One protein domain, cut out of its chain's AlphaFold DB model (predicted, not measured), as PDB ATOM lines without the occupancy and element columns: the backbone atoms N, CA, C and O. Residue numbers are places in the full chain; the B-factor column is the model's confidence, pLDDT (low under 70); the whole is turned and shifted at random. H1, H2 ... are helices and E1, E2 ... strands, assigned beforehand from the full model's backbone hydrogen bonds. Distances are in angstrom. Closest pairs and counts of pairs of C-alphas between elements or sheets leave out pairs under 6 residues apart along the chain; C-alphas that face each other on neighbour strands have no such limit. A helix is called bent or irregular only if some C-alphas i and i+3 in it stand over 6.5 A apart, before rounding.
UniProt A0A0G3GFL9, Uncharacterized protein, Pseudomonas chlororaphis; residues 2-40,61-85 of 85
ATOM      1  N   VAL A   2      53.865 -38.879 -36.071       52.28
ATOM      2  CA  VAL A   2      52.421 -38.933 -35.811       52.28
ATOM      3  C   VAL A   2      51.755 -39.125 -37.164       52.28
ATOM      4  O   VAL A   2      51.382 -38.162 -37.826       52.28
ATOM      5  N   ASP A   3      51.692 -40.373 -37.606       66.00
ATOM      6  CA  ASP A   3      50.974 -40.750 -38.814       66.00
ATOM      7  C   ASP A   3      49.495 -40.871 -38.443       66.00
ATOM      8  O   ASP A   3      49.096 -41.721 -37.640       66.00
ATOM      9  N   ARG A   4      48.679 -39.944 -38.947       76.19
ATOM     10  CA  ARG A   4      47.236 -39.941 -38.697       76.19
ATOM     11  C   ARG A   4      46.569 -40.688 -39.839       76.19
ATOM     12  O   ARG A   4      46.720 -40.299 -40.992       76.19
ATOM     13  N   VAL A   5      45.816 -41.729 -39.507       79.12
ATOM     14  CA  VAL A   5      45.004 -42.466 -40.474       79.12
ATOM     15  C   VAL A   5      43.575 -41.947 -40.412       79.12
ATOM     16  O   VAL A   5      42.992 -41.886 -39.330       79.12
ATOM     17  N   ILE A   6      43.034 -41.551 -41.557       82.25
ATOM     18  CA  ILE A   6      41.667 -41.053 -41.717       82.25
ATOM     19  C   ILE A   6      41.014 -41.727 -42.925       82.25
ATOM     20  O   ILE A   6      41.691 -42.324 -43.761       82.25
ATOM     21  N   THR A   7      39.697 -41.634 -43.037       80.62
ATOM     22  CA  THR A   7      38.956 -42.074 -44.233       80.62
ATOM     23  C   THR A   7      38.578 -40.878 -45.107       80.62
ATOM     24  O   THR A   7      38.666 -39.737 -44.654       80.62
ATOM     25  N   GLU A   8      38.119 -41.113 -46.345       73.94
ATOM     26  CA  GLU A   8      37.667 -40.031 -47.241       73.94
ATOM     27  C   GLU A   8      36.640 -39.097 -46.570       73.94
ATOM     28  O   GLU A   8      36.712 -37.877 -46.705       73.94
ATOM     29  N   ALA A   9      35.715 -39.664 -45.791       76.50
ATOM     30  CA  ALA A   9      34.667 -38.911 -45.107       76.50
ATOM     31  C   ALA A   9      35.188 -38.009 -43.971       76.50
ATOM     32  O   ALA A   9      34.503 -37.076 -43.558       76.50
ATOM     33  N   GLU A  10      36.391 -38.279 -43.461       77.69
ATOM     34  CA  GLU A  10      37.003 -37.522 -42.368       77.69
ATOM     35  C   GLU A  10      37.987 -36.456 -42.853       77.69
ATOM     36  O   GLU A  10      38.484 -35.682 -42.041       77.69
ATOM     37  N   ILE A  11      38.228 -36.354 -44.164       76.38
ATOM     38  CA  ILE A  11      39.121 -35.341 -44.750       76.38
ATOM     39  C   ILE A  11      38.688 -33.923 -44.364       76.38
ATOM     40  O   ILE A  11      39.531 -33.107 -44.006       76.38
ATOM     41  N   ASP A  12      37.383 -33.646 -44.384       71.38
ATOM     42  CA  ASP A  12      36.819 -32.331 -44.045       71.38
ATOM     43  C   ASP A  12      36.927 -32.000 -42.544       71.38
ATOM     44  O   ASP A  12      36.997 -30.840 -42.149       71.38
ATOM     45  N   GLN A  13      37.004 -33.025 -41.687       75.56
ATOM     46  CA  GLN A  13      37.096 -32.855 -40.232       75.56
ATOM     47  C   GLN A  13      38.530 -32.626 -39.743       75.56
ATOM     48  O   GLN A  13      38.751 -32.345 -38.561       75.56
ATOM     49  N   VAL A  14      39.519 -32.788 -40.622       75.88
ATOM     50  CA  VAL A  14      40.934 -32.811 -40.261       75.88
ATOM     51  C   VAL A  14      41.624 -31.609 -40.892       75.88
ATOM     52  O   VAL A  14      41.490 -31.343 -42.082       75.88
ATOM     53  N   ASP A  15      42.417 -30.884 -40.102       72.75
ATOM     54  CA  ASP A  15      43.210 -29.775 -40.628       72.75
ATOM     55  C   ASP A  15      44.381 -30.309 -41.468       72.75
ATOM     56  O   ASP A  15      45.470 -30.600 -40.973       72.75
ATOM     57  N   LEU A  16      44.139 -30.445 -42.772       75.56
ATOM     58  CA  LEU A  16      45.106 -30.911 -43.771       75.56
ATOM     59  C   LEU A  16      46.404 -30.090 -43.776       75.56
ATOM     60  O   LEU A  16      47.477 -30.621 -44.046       75.56
ATOM     61  N   LYS A  17      46.317 -28.796 -43.437       69.19
ATOM     62  CA  LYS A  17      47.458 -27.867 -43.405       69.19
ATOM     63  C   LYS A  17      48.457 -28.181 -42.292       69.19
ATOM     64  O   LYS A  17      49.621 -27.794 -42.404       69.19
ATOM     65  N   SER A  18      48.025 -28.873 -41.240       72.69
ATOM     66  CA  SER A  18      48.911 -29.329 -40.169       72.69
ATOM     67  C   SER A  18      49.855 -30.445 -40.633       72.69
ATOM     68  O   SER A  18      50.950 -30.593 -40.085       72.69
ATOM     69  N   TYR A  19      49.492 -31.180 -41.688       76.88
ATOM     70  CA  TYR A  19      50.296 -32.272 -42.233       76.88
ATOM     71  C   TYR A  19      51.252 -31.783 -43.327       76.88
ATOM     72  O   TYR A  19      51.084 -30.719 -43.928       76.88
ATOM     73  N   SER A  20      52.340 -32.522 -43.529       72.50
ATOM     74  CA  SER A  20      53.344 -32.217 -44.555       72.50
ATOM     75  C   SER A  20      52.990 -32.865 -45.889       72.50
ATOM     76  O   SER A  20      53.159 -32.244 -46.938       72.50
ATOM     77  N   ALA A  21      52.485 -34.096 -45.842       76.44
ATOM     78  CA  ALA A  21      52.107 -34.868 -47.015       76.44
ATOM     79  C   ALA A  21      50.856 -35.705 -46.742       76.44
ATOM     80  O   ALA A  21      50.560 -36.055 -45.596       76.44
ATOM     81  N   VAL A  22      50.140 -36.010 -47.817       79.75
ATOM     82  CA  VAL A  22      48.923 -36.813 -47.840       79.75
ATOM     83  C   VAL A  22      49.159 -38.016 -48.748       79.75
ATOM     84  O   VAL A  22      49.460 -37.865 -49.937       79.75
ATOM     85  N   MET A  23      48.991 -39.208 -48.186       81.88
ATOM     86  CA  MET A  23      49.148 -40.490 -48.865       81.88
ATOM     87  C   MET A  23      47.826 -41.251 -48.871       81.88
ATOM     88  O   MET A  23      47.120 -41.275 -47.867       81.88
ATOM     89  N   LEU A  24      47.502 -41.895 -49.986       83.12
ATOM     90  CA  LEU A  24      46.392 -42.833 -50.098       83.12
ATOM     91  C   LEU A  24      46.877 -44.241 -49.838       83.12
ATOM     92  O   LEU A  24      47.821 -44.682 -50.480       83.12
ATOM     93  N   VAL A  25      46.206 -44.964 -48.955       84.25
ATOM     94  CA  VAL A  25      46.540 -46.351 -48.640       84.25
ATOM     95  C   VAL A  25      45.316 -47.237 -48.798       84.25
ATOM     96  O   VAL A  25      44.215 -46.863 -48.407       84.25
ATOM     97  N   GLY A  26      45.524 -48.438 -49.343       77.50
ATOM     98  CA  GLY A  26      44.481 -49.466 -49.452       77.50
ATOM     99  C   GLY A  26      44.080 -50.043 -48.093       77.50
ATOM    100  O   GLY A  26      43.051 -50.693 -47.926       77.50
ATOM    101  N   SER A  27      44.933 -49.861 -47.088       75.69
ATOM    102  CA  SER A  27      44.737 -50.401 -45.754       75.69
ATOM    103  C   SER A  27      45.500 -49.577 -44.721       75.69
ATOM    104  O   SER A  27      46.610 -49.135 -44.991       75.69
ATOM    105  N   PRO A  28      44.971 -49.427 -43.493       69.38
ATOM    106  CA  PRO A  28      45.610 -48.645 -42.428       69.38
ATOM    107  C   PRO A  28      46.957 -49.224 -41.959       69.38
ATOM    108  O   PRO A  28      47.724 -48.545 -41.286       69.38
ATOM    109  N   GLN A  29      47.224 -50.493 -42.279       68.06
ATOM    110  CA  GLN A  29      48.472 -51.199 -41.968       68.06
ATOM    111  C   GLN A  29      49.446 -51.211 -43.151       68.06
ATOM    112  O   GLN A  29      50.591 -51.634 -42.999       68.06
ATOM    113  N   ASP A  30      48.984 -50.778 -44.323       64.38
ATOM    114  CA  ASP A  30      49.764 -50.782 -45.543       64.38
ATOM    115  C   ASP A  30      50.393 -49.400 -45.724       64.38
ATOM    116  O   ASP A  30      49.704 -48.400 -45.887       64.38
ATOM    117  N   GLN A  31      51.719 -49.337 -45.617       58.38
ATOM    118  CA  GLN A  31      52.485 -48.105 -45.834       58.38
ATOM    119  C   GLN A  31      52.855 -47.912 -47.314       58.38
ATOM    120  O   GLN A  31      53.517 -46.934 -47.657       58.38
ATOM    121  N   SER A  32      52.442 -48.828 -48.199       59.66
ATOM    122  CA  SER A  32      52.707 -48.777 -49.636       59.66
ATOM    123  C   SER A  32      51.624 -47.963 -50.347       59.66
ATOM    124  O   SER A  32      50.957 -48.430 -51.267       59.66
ATOM    125  N   GLY A  33      51.435 -46.732 -49.876       68.00
ATOM    126  CA  GLY A  33      50.436 -45.811 -50.396       68.00
ATOM    127  C   GLY A  33      50.912 -44.957 -51.566       68.00
ATOM    128  O   GLY A  33      52.108 -44.746 -51.767       68.00
ATOM    129  N   VAL A  34      49.955 -44.400 -52.302       74.69
ATOM    130  CA  VAL A  34      50.207 -43.408 -53.349       74.69
ATOM    131  C   VAL A  34      50.248 -42.020 -52.715       74.69
ATOM    132  O   VAL A  34      49.270 -41.567 -52.122       74.69
ATOM    133  N   GLU A  35      51.376 -41.320 -52.833       75.50
ATOM    134  CA  GLU A  35      51.461 -39.911 -52.440       75.50
ATOM    135  C   GLU A  35      50.617 -39.065 -53.403       75.50
ATOM    136  O   GLU A  35      50.921 -38.952 -54.590       75.50
ATOM    137  N   VAL A  36      49.541 -38.461 -52.895       72.81
ATOM    138  CA  VAL A  36      48.641 -37.643 -53.724       72.81
ATOM    139  C   VAL A  36      49.061 -36.193 -53.718       72.81
ATOM    140  O   VAL A  36      48.904 -35.478 -54.716       72.81
ATOM    141  N   PHE A  37      49.532 -35.730 -52.565       73.62
ATOM    142  CA  PHE A  37      49.859 -34.337 -52.397       73.62
ATOM    143  C   PHE A  37      50.855 -34.125 -51.271       73.62
ATOM    144  O   PHE A  37      50.656 -34.576 -50.146       73.62
ATOM    145  N   THR A  38      51.859 -33.311 -51.564       73.31
ATOM    146  CA  THR A  38      52.814 -32.816 -50.581       73.31
ATOM    147  C   THR A  38      52.734 -31.301 -50.551       73.31
ATOM    148  O   THR A  38      52.817 -30.639 -51.589       73.31
ATOM    149  N   TRP A  39      52.546 -30.736 -49.358       70.56
ATOM    150  CA  TRP A  39      52.568 -29.292 -49.189       70.56
ATOM    151  C   TRP A  39      54.001 -28.823 -49.430       70.56
ATOM    152  O   TRP A  39      54.903 -29.268 -48.714       70.56
ATOM    153  N   PRO A  40      54.248 -27.931 -50.408       63.25
ATOM    154  CA  PRO A  40      55.584 -27.412 -50.642       63.25
ATOM    155  C   PRO A  40      55.986 -26.564 -49.433       63.25
ATOM    156  O   PRO A  40      55.625 -25.392 -49.319       63.25
ATOM    157  N   LEU A  61      47.451 -40.336 -43.731       82.44
ATOM    158  CA  LEU A  61      47.128 -41.552 -44.465       82.44
ATOM    159  C   LEU A  61      45.616 -41.591 -44.666       82.44
ATOM    160  O   LEU A  61      44.862 -41.646 -43.698       82.44
ATOM    161  N   ILE A  62      45.169 -41.551 -45.913       82.12
ATOM    162  CA  ILE A  62      43.761 -41.650 -46.272       82.12
ATOM    163  C   ILE A  62      43.496 -43.079 -46.732       82.12
ATOM    164  O   ILE A  62      44.037 -43.516 -47.747       82.12
ATOM    165  N   VAL A  63      42.665 -43.804 -45.988       83.81
ATOM    166  CA  VAL A  63      42.251 -45.159 -46.358       83.81
ATOM    167  C   VAL A  63      41.193 -45.077 -47.450       83.81
ATOM    168  O   VAL A  63      40.118 -44.508 -47.239       83.81
ATOM    169  N   VAL A  64      41.506 -45.660 -48.602       79.56
ATOM    170  CA  VAL A  64      40.615 -45.803 -49.758       79.56
ATOM    171  C   VAL A  64      40.654 -47.243 -50.252       79.56
ATOM    172  O   VAL A  64      41.625 -47.945 -50.002       79.56
ATOM    173  N   ASP A  65      39.604 -47.691 -50.934       77.56
ATOM    174  CA  ASP A  65      39.546 -49.059 -51.468       77.56
ATOM    175  C   ASP A  65      40.596 -49.259 -52.579       77.56
ATOM    176  O   ASP A  65      41.367 -50.217 -52.561       77.56
ATOM    177  N   GLU A  66      40.708 -48.273 -53.477       79.62
ATOM    178  CA  GLU A  66      41.608 -48.296 -54.634       79.62
ATOM    179  C   GLU A  66      42.548 -47.071 -54.622       79.62
ATOM    180  O   GLU A  66      42.238 -46.034 -55.210       79.62
ATOM    181  N   PRO A  67      43.711 -47.145 -53.942       75.62
ATOM    182  CA  PRO A  67      44.650 -46.020 -53.843       75.62
ATOM    183  C   PRO A  67      45.374 -45.702 -55.159       75.62
ATOM    184  O   PRO A  67      45.866 -44.586 -55.318       75.62
ATOM    185  N   ASP A  68      45.435 -46.667 -56.082       75.69
ATOM    186  CA  ASP A  68      46.059 -46.529 -57.407       75.69
ATOM    187  C   ASP A  68      45.073 -46.009 -58.470       75.69
ATOM    188  O   ASP A  68      45.470 -45.661 -59.581       75.69
ATOM    189  N   ASP A  69      43.778 -45.924 -58.136       81.81
ATOM    190  CA  ASP A  69      42.763 -45.503 -59.092       81.81
ATOM    191  C   ASP A  69      42.814 -43.977 -59.333       81.81
ATOM    192  O   ASP A  69      42.722 -43.175 -58.390       81.81
ATOM    193  N   PRO A  70      42.949 -43.526 -60.594       78.69
ATOM    194  CA  PRO A  70      43.068 -42.110 -60.916       78.69
ATOM    195  C   PRO A  70      41.802 -41.302 -60.602       78.69
ATOM    196  O   PRO A  70      41.916 -40.099 -60.348       78.69
ATOM    197  N   GLU A  71      40.609 -41.909 -60.601       83.19
ATOM    198  CA  GLU A  71      39.375 -41.222 -60.207       83.19
ATOM    199  C   GLU A  71      39.358 -40.970 -58.700       83.19
ATOM    200  O   GLU A  71      39.057 -39.849 -58.271       83.19
ATOM    201  N   THR A  72      39.763 -41.966 -57.906       81.44
ATOM    202  CA  THR A  72      39.944 -41.829 -56.454       81.44
ATOM    203  C   THR A  72      40.966 -40.741 -56.145       81.44
ATOM    204  O   THR A  72      40.666 -39.795 -55.412       81.44
ATOM    205  N   ILE A  73      42.137 -40.780 -56.787       80.06
ATOM    206  CA  ILE A  73      43.166 -39.743 -56.642       80.06
ATOM    207  C   ILE A  73      42.594 -38.366 -56.986       80.06
ATOM    208  O   ILE A  73      42.783 -37.419 -56.225       80.06
ATOM    209  N   ALA A  74      41.871 -38.222 -58.101       80.88
ATOM    210  CA  ALA A  74      41.296 -36.944 -58.517       80.88
ATOM    211  C   ALA A  74      40.225 -36.424 -57.544       80.88
ATOM    212  O   ALA A  74      40.162 -35.217 -57.289       80.88
ATOM    213  N   ARG A  75      39.391 -37.310 -56.992       80.75
ATOM    214  CA  ARG A  75      38.361 -36.982 -56.000       80.75
ATOM    215  C   ARG A  75      38.985 -36.499 -54.700       80.75
ATOM    216  O   ARG A  75      38.653 -35.409 -54.241       80.75
ATOM    217  N   ILE A  76      39.949 -37.250 -54.175       79.62
ATOM    218  CA  ILE A  76      40.708 -36.867 -52.987       79.62
ATOM    219  C   ILE A  76      41.413 -35.547 -53.248       79.62
ATOM    220  O   ILE A  76      41.203 -34.595 -52.508       79.62
ATOM    221  N   LYS A  77      42.142 -35.429 -54.361       78.94
ATOM    222  CA  LYS A  77      42.850 -34.210 -54.770       78.94
ATOM    223  C   LYS A  77      41.956 -32.964 -54.782       78.94
ATOM    224  O   LYS A  77      42.423 -31.901 -54.388       78.94
ATOM    225  N   LYS A  78      40.681 -33.083 -55.172       78.69
ATOM    226  CA  LYS A  78      39.695 -31.986 -55.099       78.69
ATOM    227  C   LYS A  78      39.281 -31.615 -53.671       78.69
ATOM    228  O   LYS A  78      38.943 -30.462 -53.440       78.69
ATOM    229  N   LEU A  79      39.283 -32.568 -52.742       75.31
ATOM    230  CA  LEU A  79      38.986 -32.330 -51.325       75.31
ATOM    231  C   LEU A  79      40.179 -31.688 -50.598       75.31
ATOM    232  O   LEU A  79      39.994 -30.795 -49.779       75.31
ATOM    233  N   ILE A  80      41.407 -32.115 -50.921       75.00
ATOM    234  CA  ILE A  80      42.645 -31.616 -50.290       75.00
ATOM    235  C   ILE A  80      43.169 -30.305 -50.875       75.00
ATOM    236  O   ILE A  80      43.742 -29.505 -50.136       75.00
ATOM    237  N   ILE A  81      43.036 -30.084 -52.185       68.75
ATOM    238  CA  ILE A  81      43.399 -28.815 -52.816       68.75
ATOM    239  C   ILE A  81      42.139 -27.952 -52.827       68.75
ATOM    240  O   ILE A  81      41.327 -28.115 -53.739       68.75
ATOM    241  N   PRO A  82      41.951 -27.018 -51.876       56.78
ATOM    242  CA  PRO A  82      40.915 -26.019 -52.048       56.78
ATOM    243  C   PRO A  82      41.256 -25.263 -53.330       56.78
ATOM    244  O   PRO A  82      42.338 -24.675 -53.436       56.78
ATOM    245  N   SER A  83      40.374 -25.346 -54.327       47.25
ATOM    246  CA  SER A  83      40.436 -24.513 -55.523       47.25
ATOM    247  C   SER A  83      40.624 -23.079 -55.054       47.25
ATOM    248  O   SER A  83      39.746 -22.501 -54.421       47.25
ATOM    249  N   ARG A  84      41.829 -22.557 -55.264       42.34
ATOM    250  CA  ARG A  84      42.187 -21.191 -54.925       42.34
ATOM    251  C   ARG A  84      41.372 -20.298 -55.858       42.34
ATOM    252  O   ARG A  84      41.678 -20.258 -57.048       42.34
ATOM    253  N   GLU A  85      40.303 -19.708 -55.328       36.59
ATOM    254  CA  GLU A  85      39.601 -18.568 -55.938       36.59
ATOM    255  C   GLU A  85      40.570 -17.409 -56.209       36.59
ATOM    256  O   GLU A  85      41.517 -17.210 -55.403       36.59
TER     257      GLU A  85
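Overview. This is residues 2 to 40 and 61 to 85 of the 85 residues of an uncharacterized protein of Pseudomonas chlororaphis (UniProt A0A0G3GFL9). A small, strongly twisted sheet of four short strands has two helices, H1 and H2, side by side on one face, two layers in all. The last residues, 81 to 85, run out from the end of H2 as a tail. The 64 printed residues hold E1, H1, E2, E3, E4, H2 in that order, class mixed, helices and strands; the mixed sheet runs E1, E4, E2, E3. The whole is compact, with a radius of gyration of the C-alphas of 10.9 A and spans of 35 by 28 by 22 A.

Along the chain. Find C-alpha 4 at (47.236, -39.941, -38.697), where E1, residues 4 to 7, begins its 10.2 A. H1, residues 8 to 13, covers 10.0 A and is irregular, with C-alphas 9 and 12 7.0 A apart. Next come E2, residues 21 to 25, 12.9 A, and E3, residues 34 to 38, 11.3 A. Beyond the cut, E4, residues 61 to 63, covers 6.4 A. H2, residues 70 to 80, runs 14.9 A to C-alpha 80 at (42.645, -31.616, -50.290).

Arrangement. E1 and E4 are parallel, N 6 to O 61 being 2.8 A. E4 and E2 are parallel, N 62 to O 23 being 2.8 A. E2 and E3 form an antiparallel hairpin, N 22 to O 37 being 2.8 A. E1, H1, E2 make a split strand-helix-strand unit, two same-way strands with E4 between them in the sheet, its crossover right-handed. H2 lies over E2 and E3 at a height over the sheet of 9.5 A; its closest C-alphas with E3 are Ile 73 and Val 36, 6.5 A. H1 and H2 touch, closest at the C-alphas of Glu 8 and Ile 76, 7.2 A, at a shallow tilt of 9 degrees, the same way. In H2 every O i to N i+4 pair is within hydrogen-bond range; in H1 0 of 2 are, against 2 of 3 O i to N i+3 pairs.

Size, cuts and confidence. The two C-alphas farthest apart, Gln 29 and Glu 85, are 36.6 A apart. Residues 41 to 60 are not printed, and C-alphas 40 and 61 are 17.6 A apart across the cut. Of the links printed whole, none is long. Look for pLDDT under 70 at residues 2 to 3, 17, 28 to 33, 40 and 81 to 85.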